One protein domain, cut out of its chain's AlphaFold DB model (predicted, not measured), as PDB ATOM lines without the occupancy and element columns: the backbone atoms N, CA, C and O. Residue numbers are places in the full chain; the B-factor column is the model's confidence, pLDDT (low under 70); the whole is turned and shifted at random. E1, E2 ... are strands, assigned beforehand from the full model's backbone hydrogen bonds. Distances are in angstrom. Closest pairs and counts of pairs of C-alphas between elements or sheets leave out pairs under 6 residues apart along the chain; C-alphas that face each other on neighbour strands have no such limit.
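Overview. This is residues 3 to 84 of the 94 residues of an uncharacterized protein of Mucilaginibacter sp. PPCGB 2223 (UniProt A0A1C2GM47). A small, elongated sandwich of two three-stranded sheets, E1, E6, E4 and E3, E2, E5, partly face to face, with the strands running along the longest axis; the tail, residues 72 to 84, folds back along the outside edge of E5. The printed part has 82 residues, six named strands, E1 to E6 in order, and no named helix: the class is all strand. The first sheet is mixed, the second all antiparallel. It is compact, with a radius of gyration of the C-alphas of 12.8 A, and spans 39 by 24 by 17 A.

Arrangement. E1, residues 3 to 9, is an edge strand, antiparallel to the inner strand E6, residues 64 to 71, at 170 degrees; N 6 and O 67 are 2.8 A apart, within hydrogen-bond range. On the other side of E6 is E4, residues 40 to 47, parallel at 13 degrees, with N 44 and O 68 at 2.8 A. This sheet is twisted, with C-alphas up to 4.0 A off its best plane. E2, residues 17 to 23, and E3, residues 32 to 36, form a hairpin, with N 20 and O 34 at 2.9 A. E5, residues 53 to 60, is antiparallel to E2, with N 21 and O 56 at 2.9 A. E2 and E4 are near each other. Residues 53 to 54 pair in parallel with residues 77 to 78.

Along the chain. E1 begins at C-alpha 3 (8.672, -32.845, -11.691) and measures 20.1 A, E2 19.6 A, E3 12.9 A, E4 19.9 A and E5 23.0 A. E6 measures 23.3 A and ends at C-alpha 71 (5.912, -30.612, -16.979).

Size, cuts and confidence. The C-alphas farthest apart, of Pro 13 and Gly 50, are 38.8 A apart. The printed part has no cut, and no link is long. Its mean pLDDT is 70.3; residues 3 to 15, 25 to 28, 59 to 63 and 70 to 84 are under 70.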
ATOM      1  N   THR A   3       8.552 -31.459 -11.225       63.84
ATOM      2  CA  THR A   3       8.672 -32.845 -11.691       63.84
ATOM      3  C   THR A   3       8.175 -33.779 -10.596       63.84
ATOM      4  O   THR A   3       8.673 -33.772  -9.471       63.84
ATOM      5  N   ILE A   4       7.210 -34.635 -10.923       66.94
ATOM      6  CA  ILE A   4       6.672 -35.619  -9.985       66.94
ATOM      7  C   ILE A   4       7.175 -36.992 -10.395       66.94
ATOM      8  O   ILE A   4       7.001 -37.426 -11.528       66.94
ATOM      9  N   THR A   5       7.825 -37.690  -9.467       63.47
ATOM     10  CA  THR A   5       8.358 -39.026  -9.726       63.47
ATOM     11  C   THR A   5       7.660 -40.041  -8.833       63.47
ATOM     12  O   THR A   5       7.799 -40.013  -7.611       63.47
ATOM     13  N   LEU A   6       6.935 -40.969  -9.451       67.12
ATOM     14  CA  LEU A   6       6.316 -42.109  -8.792       67.12
ATOM     15  C   LEU A   6       7.204 -43.339  -8.980       67.12
ATOM     16  O   LEU A   6       7.532 -43.720 -10.104       67.12
ATOM     17  N   LYS A   7       7.602 -43.971  -7.876       66.06
ATOM     18  CA  LYS A   7       8.364 -45.222  -7.896       66.06
ATOM     19  C   LYS A   7       7.708 -46.229  -6.977       66.06
ATOM     20  O   LYS A   7       7.247 -45.894  -5.888       66.06
ATOM     21  N   GLY A   8       7.728 -47.482  -7.392       63.78
ATOM     22  CA  GLY A   8       7.221 -48.551  -6.558       63.78
ATOM     23  C   GLY A   8       7.564 -49.921  -7.099       63.78
ATOM     24  O   GLY A   8       8.181 -50.083  -8.151       63.78
ATOM     25  N   SER A   9       7.147 -50.913  -6.339       61.81
ATOM     26  CA  SER A   9       7.067 -52.303  -6.750       61.81
ATOM     27  C   SER A   9       5.719 -52.816  -6.296       61.81
ATOM     28  O   SER A   9       5.237 -52.430  -5.232       61.81
ATOM     29  N   PHE A  10       5.122 -53.680  -7.095       63.84
ATOM     30  CA  PHE A  10       3.962 -54.439  -6.663       63.84
ATOM     31  C   PHE A  10       4.486 -55.772  -6.098       63.84
ATOM     32  O   PHE A  10       5.426 -56.335  -6.655       63.84
ATOM     33  N   ASP A  11       3.956 -56.234  -4.961       52.84
ATOM     34  CA  ASP A  11       4.398 -57.480  -4.292       52.84
ATOM     35  C   ASP A  11       3.251 -58.496  -4.149       52.84
ATOM     36  O   ASP A  11       3.228 -59.355  -3.268       52.84
ATOM     37  N   THR A  12       2.240 -58.387  -5.015       52.69
ATOM     38  CA  THR A  12       1.074 -59.271  -4.968       52.69
ATOM     39  C   THR A  12       1.196 -60.365  -6.019       52.69
ATOM     40  O   THR A  12       1.296 -60.051  -7.208       52.69
ATOM     41  N   PRO A  13       1.082 -61.649  -5.641       51.31
ATOM     42  CA  PRO A  13       0.894 -62.723  -6.606       51.31
ATOM     43  C   PRO A  13      -0.422 -62.499  -7.368       51.31
ATOM     44  O   PRO A  13      -1.500 -62.525  -6.775       51.31
ATOM     45  N   GLY A  14      -0.345 -62.268  -8.677       60.06
ATOM     46  CA  GLY A  14      -1.504 -61.995  -9.523       60.06
ATOM     47  C   GLY A  14      -1.159 -62.032 -11.012       60.06
ATOM     48  O   GLY A  14      -0.034 -62.363 -11.389       60.06
ATOM     49  N   THR A  15      -2.142 -61.739 -11.863       59.94
ATOM     50  CA  THR A  15      -1.953 -61.626 -13.316       59.94
ATOM     51  C   THR A  15      -0.976 -60.493 -13.589       59.94
ATOM     52  O   THR A  15      -1.276 -59.371 -13.204       59.94
ATOM     53  N   ASN A  16       0.168 -60.785 -14.207       71.00
ATOM     54  CA  ASN A  16       1.226 -59.811 -14.470       71.00
ATOM     55  C   ASN A  16       0.699 -58.706 -15.399       71.00
ATOM     56  O   ASN A  16       0.478 -58.964 -16.578       71.00
ATOM     57  N   GLY A  17       0.405 -57.532 -14.840       73.38
ATOM     58  CA  GLY A  17      -0.222 -56.442 -15.577       73.38
ATOM     59  C   GLY A  17      -0.487 -55.226 -14.691       73.38
ATOM     60  O   GLY A  17      -1.146 -55.339 -13.657       73.38
ATOM     61  N   VAL A  18       0.013 -54.066 -15.106       78.31
ATOM     62  CA  VAL A  18      -0.223 -52.752 -14.496       78.31
ATOM     63  C   VAL A  18      -0.778 -51.820 -15.553       78.31
ATOM     64  O   VAL A  18      -0.118 -51.536 -16.549       78.31
ATOM     65  N   LEU A  19      -1.965 -51.297 -15.301       81.31
ATOM     66  CA  LEU A  19      -2.591 -50.252 -16.081       81.31
ATOM     67  C   LEU A  19      -2.305 -48.892 -15.438       81.31
ATOM     68  O   LEU A  19      -2.630 -48.660 -14.272       81.31
ATOM     69  N   ILE A  20      -1.719 -47.989 -16.221       83.81
ATOM     70  CA  ILE A  20      -1.557 -46.578 -15.870       83.81
ATOM     71  C   ILE A  20      -2.573 -45.766 -16.649       83.81
ATOM     72  O   ILE A  20      -2.591 -45.810 -17.881       83.81
ATOM     73  N   GLU A  21      -3.351 -44.965 -15.936       84.62
ATOM     74  CA  GLU A  21      -4.299 -44.020 -16.504       84.62
ATOM     75  C   GLU A  21      -3.995 -42.621 -15.977       84.62
ATOM     76  O   GLU A  21      -4.022 -42.378 -14.774       84.62
ATOM     77  N   VAL A  22      -3.710 -41.683 -16.879       83.00
ATOM     78  CA  VAL A  22      -3.569 -40.262 -16.555       83.00
ATOM     79  C   VAL A  22      -4.619 -39.486 -17.320       83.00
ATOM     80  O   VAL A  22      -4.742 -39.618 -18.540       83.00
ATOM     81  N   TYR A  23      -5.391 -38.690 -16.596       82.44
ATOM     82  CA  TYR A  23      -6.475 -37.906 -17.165       82.44
ATOM     83  C   TYR A  23      -6.615 -36.565 -16.452       82.44
ATOM     84  O   TYR A  23      -6.544 -36.480 -15.227       82.44
ATOM     85  N   HIS A  24      -6.847 -35.506 -17.217       80.19
ATOM     86  CA  HIS A  24      -7.408 -34.255 -16.704       80.19
ATOM     87  C   HIS A  24      -8.948 -34.324 -16.728       80.19
ATOM     88  O   HIS A  24      -9.515 -35.067 -17.533       80.19
ATOM     89  N   PRO A  25      -9.665 -33.584 -15.858       68.69
ATOM     90  CA  PRO A  25     -11.126 -33.553 -15.833       68.69
ATOM     91  C   PRO A  25     -11.671 -32.780 -17.047       68.69
ATOM     92  O   PRO A  25     -12.161 -31.659 -16.943       68.69
ATOM     93  N   ASN A  26     -11.578 -33.397 -18.221       64.12
ATOM     94  CA  ASN A  26     -12.083 -32.920 -19.500       64.12
ATOM     95  C   ASN A  26     -12.910 -34.054 -20.135       64.12
ATOM     96  O   ASN A  26     -12.522 -35.216 -20.020       64.12
ATOM     97  N   PRO A  27     -14.034 -33.782 -20.823       63.78
ATOM     98  CA  PRO A  27     -14.863 -34.798 -21.490       63.78
ATOM     99  C   PRO A  27     -14.166 -35.742 -22.492       63.78
ATOM    100  O   PRO A  27     -14.817 -36.656 -22.990       63.78
ATOM    101  N   ASN A  28     -12.881 -35.553 -22.807       60.94
ATOM    102  CA  ASN A  28     -12.194 -36.239 -23.907       60.94
ATOM    103  C   ASN A  28     -11.440 -37.530 -23.525       60.94
ATOM    104  O   ASN A  28     -10.686 -38.050 -24.344       60.94
ATOM    105  N   GLY A  29     -11.673 -38.098 -22.342       74.88
ATOM    106  CA  GLY A  29     -11.070 -39.375 -21.940       74.88
ATOM    107  C   GLY A  29      -9.679 -39.220 -21.318       74.88
ATOM    108  O   GLY A  29      -9.431 -38.256 -20.601       74.88
ATOM    109  N   TYR A  30      -8.800 -40.198 -21.549       78.81
ATOM    110  CA  TYR A  30      -7.464 -40.258 -20.947       78.81
ATOM    111  C   TYR A  30      -6.420 -39.534 -21.807       78.81
ATOM    112  O   TYR A  30      -6.355 -39.768 -23.014       78.81
ATOM    113  N   ASP A  31      -5.558 -38.722 -21.190       80.81
ATOM    114  CA  ASP A  31      -4.357 -38.172 -21.843       80.81
ATOM    115  C   ASP A  31      -3.286 -39.245 -22.026       80.81
ATOM    116  O   ASP A  31      -2.513 -39.222 -22.982       80.81
ATOM    117  N   TYR A  32      -3.260 -40.206 -21.104       85.44
ATOM    118  CA  TYR A  32      -2.393 -41.365 -21.169       85.44
ATOM    119  C   TYR A  32      -3.112 -42.593 -20.630       85.44
ATOM    120  O   TYR A  32      -3.689 -42.563 -19.545       85.44
ATOM    121  N   LYS A  33      -3.042 -43.694 -21.374       87.88
ATOM    122  CA  LYS A  33      -3.521 -44.998 -20.928       87.88
ATOM    123  C   LYS A  33      -2.611 -46.082 -21.477       87.88
ATOM    124  O   LYS A  33      -2.465 -46.181 -22.697       87.88
ATOM    125  N   LYS A  34      -1.990 -46.878 -20.605       88.19
ATOM    126  CA  LYS A  34      -1.115 -47.969 -21.042       88.19
ATOM    127  C   LYS A  34      -1.013 -49.098 -20.025       88.19
ATOM    128  O   LYS A  34      -0.815 -48.842 -18.842       88.19
ATOM    129  N   ASP A  35      -1.084 -50.320 -20.542       87.62
ATOM    130  CA  ASP A  35      -0.819 -51.559 -19.820       87.62
ATOM    131  C   ASP A  35       0.666 -51.944 -19.903       87.62
ATOM    132  O   ASP A  35       1.328 -51.758 -20.934       87.62
ATOM    133  N   PHE A  36       1.178 -52.496 -18.810       85.81
ATOM    134  CA  PHE A  36       2.533 -53.006 -18.671       85.81
ATOM    135  C   PHE A  36       2.503 -54.377 -18.031       85.81
ATOM    136  O   PHE A  36       2.048 -54.522 -16.902       85.81
ATOM    137  N   ASP A  37       3.063 -55.357 -18.722       81.12
ATOM    138  CA  ASP A  37       3.101 -56.729 -18.232       81.12
ATOM    139  C   ASP A  37       4.398 -57.042 -17.481       81.12
ATOM    140  O   ASP A  37       4.559 -58.173 -17.082       81.12
ATOM    141  N   ASP A  38       5.338 -56.109 -17.296       78.75
ATOM    142  CA  ASP A  38       6.637 -56.339 -16.635       78.75
ATOM    143  C   ASP A  38       7.201 -55.017 -16.072       78.75
ATOM    144  O   ASP A  38       6.515 -53.989 -16.069       78.75
ATOM    145  N   ASP A  39       8.456 -55.029 -15.602       81.31
ATOM    146  CA  ASP A  39       9.187 -53.833 -15.177       81.31
ATOM    147  C   ASP A  39       9.071 -52.715 -16.224       81.31
ATOM    148  O   ASP A  39       9.374 -52.909 -17.407       81.31
ATOM    149  N   PHE A  40       8.693 -51.513 -15.790       83.44
ATOM    150  CA  PHE A  40       8.543 -50.384 -16.702       83.44
ATOM    151  C   PHE A  40       9.137 -49.083 -16.178       83.44
ATOM    152  O   PHE A  40       9.143 -48.778 -14.982       83.44
ATOM    153  N   ASN A  41       9.609 -48.277 -17.127       85.88
ATOM    154  CA  ASN A  41       9.977 -46.889 -16.911       85.88
ATOM    155  C   ASN A  41       9.258 -46.028 -17.950       85.88
ATOM    156  O   ASN A  41       9.463 -46.199 -19.153       85.88
ATOM    157  N   VAL A  42       8.392 -45.135 -17.483       84.50
ATOM    158  CA  VAL A  42       7.602 -44.235 -18.322       84.50
ATOM    159  C   VAL A  42       7.898 -42.810 -17.919       84.50
ATOM    160  O   VAL A  42       7.902 -42.479 -16.737       84.50
ATOM    161  N   THR A  43       8.101 -41.952 -18.911       84.25
ATOM    162  CA  THR A  43       8.116 -40.505 -18.718       84.25
ATOM    163  C   THR A  43       6.965 -39.901 -19.505       84.25
ATOM    164  O   THR A  43       6.856 -40.133 -20.709       84.25
ATOM    165  N   LEU A  44       6.101 -39.161 -18.818       81.94
ATOM    166  CA  LEU A  44       5.064 -38.343 -19.428       81.94
ATOM    167  C   LEU A  44       5.598 -36.922 -19.529       81.94
ATOM    168  O   LEU A  44       5.766 -36.251 -18.512       81.94
ATOM    169  N   THR A  45       5.892 -36.511 -20.756       72.00
ATOM    170  CA  THR A  45       6.180 -35.127 -21.133       72.00
ATOM    171  C   THR A  45       4.932 -34.552 -21.802       72.00
ATOM    172  O   THR A  45       4.095 -35.311 -22.283       72.00
ATOM    173  N   ASP A  46       4.788 -33.230 -21.839       70.69
ATOM    174  CA  ASP A  46       3.673 -32.527 -22.509       70.69
ATOM    175  C   ASP A  46       2.342 -32.457 -21.733       70.69
ATOM    176  O   ASP A  46       1.278 -32.240 -22.322       70.69
ATOM    177  N   LEU A  47       2.381 -32.552 -20.399       74.00
ATOM    178  CA  LEU A  47       1.233 -32.139 -19.586       74.00
ATOM    179  C   LEU A  47       1.020 -30.621 -19.680       74.00
ATOM    180  O   LEU A  47       1.969 -29.834 -19.650       74.00
ATOM    181  N   LYS A  48      -0.241 -30.200 -19.798       74.12
ATOM    182  CA  LYS A  48      -0.616 -28.791 -19.941       74.12
ATOM    183  C   LYS A  48      -0.425 -28.041 -18.627       74.12
ATOM    184  O   LYS A  48      -0.849 -28.503 -17.569       74.12
ATOM    185  N   ALA A  49       0.161 -26.851 -18.721       72.06
ATOM    186  CA  ALA A  49       0.353 -25.983 -17.570       72.06
ATOM    187  C   ALA A  49      -0.983 -25.500 -16.984       72.06
ATOM    188  O   ALA A  49      -1.911 -25.186 -17.729       72.06
ATOM    189  N   GLY A  50      -1.064 -25.432 -15.652       71.75
ATOM    190  CA  GLY A  50      -2.250 -24.969 -14.916       71.75
ATOM    191  C   GLY A  50      -3.419 -25.957 -14.841       71.75
ATOM    192  O   GLY A  50      -4.435 -25.643 -14.223       71.75
ATOM    193  N   GLU A  51      -3.296 -27.148 -15.430       75.31
ATOM    194  CA  GLU A  51      -4.327 -28.188 -15.371       75.31
ATOM    195  C   GLU A  51      -4.146 -29.103 -14.150       75.31
ATOM    196  O   GLU A  51      -3.042 -29.312 -13.645       75.31
ATOM    197  N   THR A  52      -5.255 -29.678 -13.678       74.81
ATOM    198  CA  THR A  52      -5.243 -30.722 -12.642       74.81
ATOM    199  C   THR A  52      -5.271 -32.087 -13.308       74.81
ATOM    200  O   THR A  52      -6.165 -32.361 -14.108       74.81
ATOM    201  N   TYR A  53      -4.333 -32.954 -12.940       77.12
ATOM    202  CA  TYR A  53      -4.260 -34.315 -13.457       77.12
ATOM    203  C   TYR A  53      -4.557 -35.327 -12.356       77.12
ATOM    204  O   TYR A  53      -4.134 -35.186 -11.206       77.12
ATOM    205  N   TYR A  54      -5.275 -36.371 -12.740       77.94
ATOM    206  CA  TYR A  54      -5.528 -37.549 -11.936       77.94
ATOM    207  C   TYR A  54      -4.711 -38.697 -12.506       77.94
ATOM    208  O   TYR A  54      -4.709 -38.914 -13.719       77.94
ATOM    209  N   VAL A  55      -4.010 -39.411 -11.633       78.00
ATOM    210  CA  VAL A  55      -3.267 -40.616 -12.003       78.00
ATOM    211  C   VAL A  55      -3.892 -41.785 -11.259       78.00
ATOM    212  O   VAL A  55      -3.905 -41.797 -10.027       78.00
ATOM    213  N   ASP A  56      -4.411 -42.745 -12.016       77.88
ATOM    214  CA  ASP A  56      -4.868 -44.032 -11.513       77.88
ATOM    215  C   ASP A  56      -3.878 -45.122 -11.932       77.88
ATOM    216  O   ASP A  56      -3.335 -45.133 -13.042       77.88
ATOM    217  N   LEU A  57      -3.605 -46.015 -10.995       75.56
ATOM    218  CA  LEU A  57      -2.678 -47.121 -11.134       75.56
ATOM    219  C   LEU A  57      -3.409 -48.357 -10.623       75.56
ATOM    220  O   LEU A  57      -3.684 -48.477  -9.427       75.56
ATOM    221  N   SER A  58      -3.716 -49.280 -11.528       73.19
ATOM    222  CA  SER A  58      -4.444 -50.505 -11.203       73.19
ATOM    223  C   SER A  58      -3.734 -51.729 -11.768       73.19
ATOM    224  O   SER A  58      -3.055 -51.649 -12.787       73.19
ATOM    225  N   GLY A  59      -3.850 -52.871 -11.094       68.12
ATOM    226  CA  GLY A  59      -3.246 -54.122 -11.546       68.12
ATOM    227  C   GLY A  59      -2.551 -54.909 -10.440       68.12
ATOM    228  O   GLY A  59      -2.656 -54.589  -9.256       68.12
ATOM    229  N   SER A  60      -1.851 -55.963 -10.845       65.06
ATOM    230  CA  SER A  60      -1.025 -56.795  -9.974       65.06
ATOM    231  C   SER A  60       0.242 -57.179 -10.716       65.06
ATOM    232  O   SER A  60       0.195 -57.618 -11.856       65.06
ATOM    233  N   THR A  61       1.396 -57.041 -10.093       64.50
ATOM    234  CA  THR A  61       2.634 -57.579 -10.655       64.50
ATOM    235  C   THR A  61       3.607 -57.844  -9.515       64.50
ATOM    236  O   THR A  61       3.366 -57.429  -8.385       64.50
ATOM    237  N   THR A  62       4.679 -58.573  -9.792       66.69
ATOM    238  CA  THR A  62       5.871 -58.629  -8.930       66.69
ATOM    239  C   THR A  62       6.961 -57.666  -9.417       66.69
ATOM    240  O   THR A  62       8.080 -57.661  -8.907       66.69
ATOM    241  N   SER A  63       6.653 -56.898 -10.462       68.56
ATOM    242  CA  SER A  63       7.573 -56.028 -11.179       68.56
ATOM    243  C   SER A  63       7.736 -54.665 -10.508       68.56
ATOM    244  O   SER A  63       6.878 -54.169  -9.765       68.56
ATOM    245  N   LYS A  64       8.878 -54.043 -10.782       71.50
ATOM    246  CA  LYS A  64       9.249 -52.696 -10.358       71.50
ATOM    247  C   LYS A  64       8.826 -51.679 -11.401       71.50
ATOM    248  O   LYS A  64       8.905 -51.925 -12.600       71.50
ATOM    249  N   PHE A  65       8.473 -50.483 -10.949       75.50
ATOM    250  CA  PHE A  65       8.132 -49.404 -11.855       75.50
ATOM    251  C   PHE A  65       8.719 -48.054 -11.473       75.50
ATOM    252  O   PHE A  65       8.991 -47.740 -10.310       75.50
ATOM    253  N   THR A  66       8.892 -47.227 -12.497       77.06
ATOM    254  CA  THR A  66       9.145 -45.794 -12.378       77.06
ATOM    255  C   THR A  66       8.246 -45.055 -13.366       77.06
ATOM    256  O   THR A  66       8.308 -45.292 -14.568       77.06
ATOM    257  N   LEU A  67       7.409 -44.156 -12.861       76.31
ATOM    258  CA  LEU A  67       6.617 -43.219 -13.645       76.31
ATOM    259  C   LEU A  67       7.095 -41.806 -13.311       76.31
ATOM    260  O   LEU A  67       6.944 -41.331 -12.191       76.31
ATOM    261  N   VAL A  68       7.699 -41.144 -14.287       76.56
ATOM    262  CA  VAL A  68       8.105 -39.744 -14.200       76.56
ATOM    263  C   VAL A  68       7.053 -38.914 -14.915       76.56
ATOM    264  O   VAL A  68       6.743 -39.160 -16.077       76.56
ATOM    265  N   ILE A  69       6.502 -37.935 -14.220       72.94
ATOM    266  CA  ILE A  69       5.591 -36.952 -14.781       72.94
ATOM    267  C   ILE A  69       6.332 -35.626 -14.759       72.94
ATOM    268  O   ILE A  69       6.594 -35.071 -13.690       72.94
ATOM    269  N   ASP A  70       6.712 -35.160 -15.941       68.25
ATOM    270  CA  ASP A  70       7.509 -33.957 -16.109       68.25
ATOM    271  C   ASP A  70       6.731 -32.911 -16.907       68.25
ATOM    272  O   ASP A  70       6.167 -33.188 -17.968       68.25
ATOM    273  N   GLY A  71       6.669 -31.694 -16.373       60.81
ATOM    274  CA  GLY A  71       5.912 -30.612 -16.979       60.81
ATOM    275  C   GLY A  71       5.907 -29.342 -16.141       60.81
ATOM    276  O   GLY A  71       6.411 -29.282 -15.015       60.81
ATOM    277  N   ASP A  72       5.305 -28.293 -16.694       60.94
ATOM    278  CA  ASP A  72       5.013 -27.079 -15.935       60.94
ATOM    279  C   ASP A  72       3.722 -27.276 -15.133       60.94
ATOM    280  O   ASP A  72       2.670 -26.716 -15.432       60.94
ATOM    281  N   ILE A  73       3.778 -28.187 -14.159       59.31
ATOM    282  CA  ILE A  73       2.631 -28.547 -13.328       59.31
ATOM    283  C   ILE A  73       2.406 -27.417 -12.319       59.31
ATOM    284  O   ILE A  73       2.989 -27.402 -11.236       59.31
ATOM    285  N   ASP A  74       1.581 -26.452 -12.718       55.00
ATOM    286  CA  ASP A  74       1.082 -25.359 -11.866       55.00
ATOM    287  C   ASP A  74      -0.254 -25.735 -11.176       55.00
ATOM    288  O   ASP A  74      -0.820 -24.971 -10.397       55.00
ATOM    289  N   GLY A  75      -0.771 -26.936 -11.473       53.50
ATOM    290  CA  GLY A  75      -1.929 -27.556 -10.821       53.50
ATOM    291  C   GLY A  75      -1.544 -28.595  -9.761       53.50
ATOM    292  O   GLY A  75      -0.381 -28.744  -9.390       53.50
ATOM    293  N   SER A  76      -2.526 -29.344  -9.257       58.09
ATOM    294  CA  SER A  76      -2.288 -30.473  -8.350       58.09
ATOM    295  C   SER A  76      -2.331 -31.805  -9.105       58.09
ATOM    296  O   SER A  76      -3.146 -31.998 -10.008       58.09
ATOM    297  N   ILE A  77      -1.464 -32.748  -8.722       60.34
ATOM    298  CA  ILE A  77      -1.692 -34.164  -9.027       60.34
ATOM    299  C   ILE A  77      -2.514 -34.734  -7.883       60.34
ATOM    300  O   ILE A  77      -2.058 -34.778  -6.739       60.34
ATOM    301  N   SER A  78      -3.730 -35.165  -8.198       60.75
ATOM    302  CA  SER A  78      -4.524 -35.958  -7.276       60.75
ATOM    303  C   SER A  78      -4.315 -37.426  -7.606       60.75
ATOM    304  O   SER A  78      -4.429 -37.851  -8.754       60.75
ATOM    305  N   LEU A  79      -4.010 -38.204  -6.579       61.28
ATOM    306  CA  LEU A  79      -3.993 -39.654  -6.643       61.28
ATOM    307  C   LEU A  79      -5.270 -40.114  -5.936       61.28
ATOM    308  O   LEU A  79      -5.208 -40.391  -4.734       61.28
ATOM    309  N   PRO A  80      -6.447 -40.115  -6.603       51.72
ATOM    310  CA  PRO A  80      -7.645 -40.742  -6.071       51.72
ATOM    311  C   PRO A  80      -7.373 -42.242  -6.082       51.72
ATOM    312  O   PRO A  80      -7.725 -42.974  -6.996       51.72
ATOM    313  N   TYR A  81      -6.621 -42.672  -5.088       52.47
ATOM    314  CA  TYR A  81      -6.187 -44.032  -4.911       52.47
ATOM    315  C   TYR A  81      -7.431 -44.910  -4.766       52.47
ATOM    316  O   TYR A  81      -8.157 -44.796  -3.776       52.47
ATOM    317  N   THR A  82      -7.707 -45.757  -5.759       46.09
ATOM    318  CA  THR A  82      -8.813 -46.729  -5.695       46.09
ATOM    319  C   THR A  82      -8.348 -48.187  -5.788       46.09
ATOM    320  O   THR A  82      -9.136 -49.094  -5.515       46.09
ATOM    321  N   GLY A  83      -7.067 -48.432  -6.086       43.97
ATOM    322  CA  GLY A  83      -6.466 -49.767  -6.165       43.97
ATOM    323  C   GLY A  83      -5.838 -50.248  -4.850       43.97
ATOM    324  O   GLY A  83      -5.269 -49.470  -4.094       43.97
ATOM    325  N   PHE A  84      -5.919 -51.551  -4.572       43.38
ATOM    326  CA  PHE A  84      -5.223 -52.201  -3.456       43.38
ATOM    327  C   PHE A  84      -3.707 -52.255  -3.725       43.38
ATOM    328  O   PHE A  84      -3.244 -53.156  -4.418       43.38
TER     329      PHE A  84